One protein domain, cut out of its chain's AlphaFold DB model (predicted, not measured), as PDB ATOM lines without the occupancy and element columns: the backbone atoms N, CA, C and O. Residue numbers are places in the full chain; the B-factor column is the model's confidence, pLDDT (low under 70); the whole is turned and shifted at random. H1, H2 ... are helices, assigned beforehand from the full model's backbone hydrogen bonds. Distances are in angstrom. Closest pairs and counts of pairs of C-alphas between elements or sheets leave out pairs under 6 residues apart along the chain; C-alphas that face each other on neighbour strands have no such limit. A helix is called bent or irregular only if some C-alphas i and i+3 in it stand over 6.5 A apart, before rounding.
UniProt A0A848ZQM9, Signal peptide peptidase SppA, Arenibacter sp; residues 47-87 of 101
ATOM      1  N   PHE A  47     112.304 216.832 208.120       85.44
ATOM      2  CA  PHE A  47     113.295 217.762 208.660       85.44
ATOM      3  C   PHE A  47     113.893 217.291 209.994       85.44
ATOM      4  O   PHE A  47     115.107 217.369 210.184       85.44
ATOM      5  N   GLU A  48     113.065 216.791 210.920       84.56
ATOM      6  CA  GLU A  48     113.545 216.216 212.187       84.56
ATOM      7  C   GLU A  48     114.438 214.994 211.929       84.56
ATOM      8  O   GLU A  48     115.479 214.853 212.568       84.56
ATOM      9  N   GLN A  49     114.066 214.151 210.962       83.94
ATOM     10  CA  GLN A  49     114.860 213.001 210.543       83.94
ATOM     11  C   GLN A  49     116.184 213.430 209.895       83.94
ATOM     12  O   GLN A  49     117.236 212.919 210.268       83.94
ATOM     13  N   LEU A  50     116.166 214.429 209.006       85.75
ATOM     14  CA  LEU A  50     117.378 214.985 208.399       85.75
ATOM     15  C   LEU A  50     118.337 215.556 209.453       85.75
ATOM     16  O   LEU A  50     119.540 215.316 209.389       85.75
ATOM     17  N   MET A  51     117.831 216.308 210.435       85.69
ATOM     18  CA  MET A  51     118.672 216.841 211.511       85.69
ATOM     19  C   MET A  51     119.287 215.740 212.374       85.69
ATOM     20  O   MET A  51     120.451 215.846 212.764       85.69
ATOM     21  N   GLU A  52     118.537 214.682 212.663       81.75
ATOM     22  CA  GLU A  52     119.052 213.521 213.386       81.75
ATOM     23  C   GLU A  52     120.117 212.775 212.582       81.75
ATOM     24  O   GLU A  52     121.156 212.420 213.136       81.75
ATOM     25  N   ASP A  53     119.914 212.605 211.277       79.81
ATOM     26  CA  ASP A  53     120.882 211.967 210.390       79.81
ATOM     27  C   ASP A  53     122.170 212.790 210.270       79.81
ATOM     28  O   ASP A  53     123.265 212.228 210.325       79.81
ATOM     29  N   LEU A  54     122.074 214.122 210.196       79.75
ATOM     30  CA  LEU A  54     123.236 215.018 210.188       79.75
ATOM     31  C   LEU A  54     123.967 215.036 211.539       79.75
ATOM     32  O   LEU A  54     125.199 214.960 211.587       79.75
ATOM     33  N   GLY A  55     123.228 215.075 212.649       74.38
ATOM     34  CA  GLY A  55     123.796 214.947 213.992       74.38
ATOM     35  C   GLY A  55     124.484 213.592 214.189       74.38
ATOM     36  O   GLY A  55     125.614 213.521 214.679       74.38
ATOM     37  N   GLY A  56     123.850 212.517 213.721       67.56
ATOM     38  CA  GLY A  56     124.367 211.153 213.733       67.56
ATOM     39  C   GLY A  56     125.566 210.948 212.805       67.56
ATOM     40  O   GLY A  56     126.476 210.194 213.154       67.56
ATOM     41  N   ALA A  57     125.633 211.650 211.673       63.38
ATOM     42  CA  ALA A  57     126.775 211.617 210.762       63.38
ATOM     43  C   ALA A  57     128.060 212.100 211.453       63.38
ATOM     44  O   ALA A  57     129.113 211.485 211.288       63.38
ATOM     45  N   SER A  58     127.965 213.125 212.307       64.88
ATOM     46  CA  SER A  58     129.104 213.626 213.092       64.88
ATOM     47  C   SER A  58     129.600 212.642 214.167       64.88
ATOM     48  O   SER A  58     130.781 212.625 214.511       64.88
ATOM     49  N   ALA A  59     128.712 211.801 214.702       64.94
ATOM     50  CA  ALA A  59     129.072 210.769 215.673       64.94
ATOM     51  C   ALA A  59     129.674 209.534 214.986       64.94
ATOM     52  O   ALA A  59     130.676 208.992 215.458       64.94
ATOM     53  N   LYS A  60     129.102 209.126 213.844       68.06
ATOM     54  CA  LYS A  60     129.619 208.033 213.011       68.06
ATOM     55  C   LYS A  60     131.011 208.353 212.464       68.06
ATOM     56  O   LYS A  60     131.870 207.479 212.489       68.06
ATOM     57  N   SER A  61     131.265 209.596 212.048       70.50
ATOM     58  CA  SER A  61     132.589 210.009 211.564       70.50
ATOM     59  C   SER A  61     133.657 209.927 212.657       70.50
ATOM     60  O   SER A  61     134.726 209.377 212.422       70.50
ATOM     61  N   LYS A  62     133.357 210.368 213.886       73.50
ATOM     62  CA  LYS A  62     134.279 210.229 215.029       73.50
ATOM     63  C   LYS A  62     134.581 208.771 215.362       73.50
ATOM     64  O   LYS A  62     135.723 208.439 215.655       73.50
ATOM     65  N   GLN A  63     133.571 207.902 215.327       74.31
ATOM     66  CA  GLN A  63     133.762 206.469 215.564       74.31
ATOM     67  C   GLN A  63     134.624 205.821 214.476       74.31
ATOM     68  O   GLN A  63     135.497 205.028 214.813       74.31
ATOM     69  N   ALA A  64     134.409 206.190 213.210       76.00
ATOM     70  CA  ALA A  64     135.197 205.701 212.085       76.00
ATOM     71  C   ALA A  64     136.669 206.125 212.190       76.00
ATOM     72  O   ALA A  64     137.537 205.269 212.078       76.00
ATOM     73  N   ILE A  65     136.940 207.396 212.513       80.06
ATOM     74  CA  ILE A  65     138.308 207.907 212.713       80.06
ATOM     75  C   ILE A  65     139.003 207.160 213.857       80.06
ATOM     76  O   ILE A  65     140.118 206.686 213.703       80.06
ATOM     77  N   ILE A  66     138.338 206.988 215.004       81.06
ATOM     78  CA  ILE A  66     138.926 206.256 216.136       81.06
ATOM     79  C   ILE A  66     139.238 204.807 215.745       81.06
ATOM     80  O   ILE A  66     140.300 204.305 216.094       81.06
ATOM     81  N   GLN A  67     138.327 204.138 215.033       81.94
ATOM     82  CA  GLN A  67     138.512 202.761 214.573       81.94
ATOM     83  C   GLN A  67     139.643 202.630 213.539       81.94
ATOM     84  O   GLN A  67     140.329 201.608 213.530       81.94
ATOM     85  N   GLU A  68     139.833 203.634 212.685       81.31
ATOM     86  CA  GLU A  68     140.919 203.699 211.704       81.31
ATOM     87  C   GLU A  68     142.284 203.875 212.385       81.31
ATOM     88  O   GLU A  68     143.213 203.133 212.080       81.31
ATOM     89  N   GLU A  69     142.378 204.763 213.378       82.25
ATOM     90  CA  GLU A  69     143.626 205.069 214.095       82.25
ATOM     91  C   GLU A  69     144.107 203.932 215.012       82.25
ATOM     92  O   GLU A  69     145.304 203.668 215.109       82.25
ATOM     93  N   ILE A  70     143.190 203.245 215.709       85.00
ATOM     94  CA  ILE A  70     143.554 202.195 216.687       85.00
ATOM     95  C   ILE A  70     143.382 200.771 216.144       85.00
ATOM     96  O   ILE A  70     143.764 199.806 216.806       85.00
ATOM     97  N   GLY A  71     142.806 200.625 214.949       84.06
ATOM     98  CA  GLY A  71     142.490 199.340 214.336       84.06
ATOM     99  C   GLY A  71     141.214 198.678 214.878       84.06
ATOM    100  O   GLY A  71     140.744 198.926 215.993       84.06
ATOM    101  N   PHE A  72     140.641 197.779 214.068       81.00
ATOM    102  CA  PHE A  72     139.356 197.118 214.347       81.00
ATOM    103  C   PHE A  72     139.361 196.277 215.635       81.00
ATOM    104  O   PHE A  72     138.382 196.275 216.389       81.00
ATOM    105  N   GLU A  73     140.457 195.565 215.903       80.56
ATOM    106  CA  GLU A  73     140.567 194.674 217.062       80.56
ATOM    107  C   GLU A  73     140.596 195.456 218.381       80.56
ATOM    108  O   GLU A  73     139.800 195.180 219.281       80.56
ATOM    109  N   ALA A  74     141.432 196.494 218.475       82.31
ATOM    110  CA  ALA A  74     141.518 197.330 219.671       82.31
ATOM    111  C   ALA A  74     140.224 198.127 219.908       82.31
ATOM    112  O   ALA A  74     139.764 198.241 221.046       82.31
ATOM    113  N   TYR A  75     139.583 198.612 218.836       85.62
ATOM    114  CA  TYR A  75     138.277 199.267 218.925       85.62
ATOM    115  C   TYR A  75     137.193 198.339 219.492       85.62
ATOM    116  O   TYR A  75     136.385 198.755 220.326       85.62
ATOM    117  N   THR A  76     137.191 197.069 219.077       83.06
ATOM    118  CA  THR A  76     136.234 196.064 219.565       83.06
ATOM    119  C   THR A  76     136.391 195.833 221.068       83.06
ATOM    120  O   THR A  76     135.399 195.870 221.796       83.06
ATOM    121  N   ILE A  77     137.630 195.691 221.548       84.19
ATOM    122  CA  ILE A  77     137.928 195.516 222.977       84.19
ATOM    123  C   ILE A  77     137.492 196.748 223.784       84.19
ATOM    124  O   ILE A  77     136.817 196.625 224.806       84.19
ATOM    125  N   LEU A  78     137.814 197.954 223.305       85.19
ATOM    126  CA  LEU A  78     137.412 199.204 223.953       85.19
ATOM    127  C   LEU A  78     135.884 199.321 224.071       85.19
ATOM    128  O   LEU A  78     135.366 199.746 225.107       85.19
ATOM    129  N   LYS A  79     135.154 198.936 223.019       84.69
ATOM    130  CA  LYS A  79     133.688 198.958 222.997       84.69
ATOM    131  C   LYS A  79     133.094 197.990 224.020       84.69
ATOM    132  O   LYS A  79     132.165 198.369 224.728       84.69
ATOM    133  N   GLU A  80     133.650 196.785 224.140       83.50
ATOM    134  CA  GLU A  80     133.222 195.788 225.129       83.50
ATOM    135  C   GLU A  80     133.440 196.282 226.568       83.50
ATOM    136  O   GLU A  80     132.519 196.206 227.387       83.50
ATOM    137  N   ILE A  81     134.600 196.883 226.856       85.31
ATOM    138  CA  ILE A  81     134.897 197.491 228.165       85.31
ATOM    139  C   ILE A  81     133.922 198.634 228.464       85.31
ATOM    140  O   ILE A  81     133.336 198.682 229.546       85.31
ATOM    141  N   LYS A  82     133.695 199.537 227.504       84.69
ATOM    142  CA  LYS A  82     132.775 200.667 227.680       84.69
ATOM    143  C   LYS A  82     131.353 200.193 227.991       84.69
ATOM    144  O   LYS A  82     130.738 200.683 228.935       84.69
ATOM    145  N   THR A  83     130.848 199.207 227.251       83.00
ATOM    146  CA  THR A  83     129.526 198.623 227.511       83.00
ATOM    147  C   THR A  83     129.470 197.933 228.875       83.00
ATOM    148  O   THR A  83     128.452 198.020 229.559       83.00
ATOM    149  N   ALA A  84     130.541 197.269 229.315       81.75
ATOM    150  CA  ALA A  84     130.601 196.691 230.656       81.75
ATOM    151  C   ALA A  84     130.530 197.769 231.755       81.75
ATOM    152  O   ALA A  84     129.823 197.575 232.738       81.75
ATOM    153  N   MET A  85     131.188 198.916 231.557       81.00
ATOM    154  CA  MET A  85     131.179 200.041 232.503       81.00
ATOM    155  C   MET A  85     129.845 200.805 232.553       81.00
ATOM    156  O   MET A  85     129.489 201.352 233.595       81.00
ATOM    157  N   GLU A  86     129.104 200.869 231.443       83.75
ATOM    158  CA  GLU A  86     127.791 201.530 231.383       83.75
ATOM    159  C   GLU A  86     126.681 200.713 232.066       83.75
ATOM    160  O   GLU A  86     125.701 201.281 232.554       83.75
ATOM    161  N   ASN A  87     126.840 199.389 232.150       78.06
ATOM    162  CA  ASN A  87     125.888 198.518 232.829       78.06
ATOM    163  C   ASN A  87     126.003 198.678 234.351       78.06
ATOM    164  O   ASN A  87     127.012 198.327 234.957       78.06
TER     165      ASN A  87
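Overview. This is residues 47 to 87 of the 101 residues of the protein "Signal peptide peptidase SppA" of Arenibacter sp (UniProt A0A848ZQM9). Two helices make an open V: the long H1 and the shorter H2 meet at a corner where the one ends and the other begins, and from there they spread away from each other. Away from this corner both arms stick out, H1 with residues 47 to 62 and the other arm with residues 79 to 87, of which 79 to 86 belong to H2. The printed part has 41 residues with two named helices, H1 then H2, and no named strand; the class is all helix. It is only just loose, close to extended, with a radius of gyration of the C-alphas of 13.0 A, and its outline is flat, spanning 36 by 26 by 9 A.

Along the chain. H1 runs from Phe 47 to Ile 70, 35.0 A from first to last C-alpha, beginning at C-alpha 47 (113.295, 217.762, 208.660) and ending at C-alpha 70 (143.554, 202.195, 216.687). Gly 71 is the one residue of the tight link. H2 runs from Phe 72 to Glu 86, 21.1 A long between its first and last C-alphas, and ends at C-alpha 86 (127.791, 201.530, 231.383). Neither helix is bent.

Arrangement. H1 and H2 are close but not clearly touching, with 2 pairs of C-alphas within 8 A. Their closest C-alphas, those of Gln 67 and Tyr 75, are 5.6 A apart. The helices run opposite ways at a steep tilt of 61 degrees, and their centres are 18.1 A apart. In H2 every O i to N i+4 pair is within hydrogen-bond range; in H1, 19 of 20 are.

Size, cuts and confidence. The two C-alphas farthest apart, those of Phe 47 and Glu 73, are 36.7 A apart. The printed part has no cut. The mean pLDDT of the printed part is 79.7, and residues 56 to 60, within H1, are under 70.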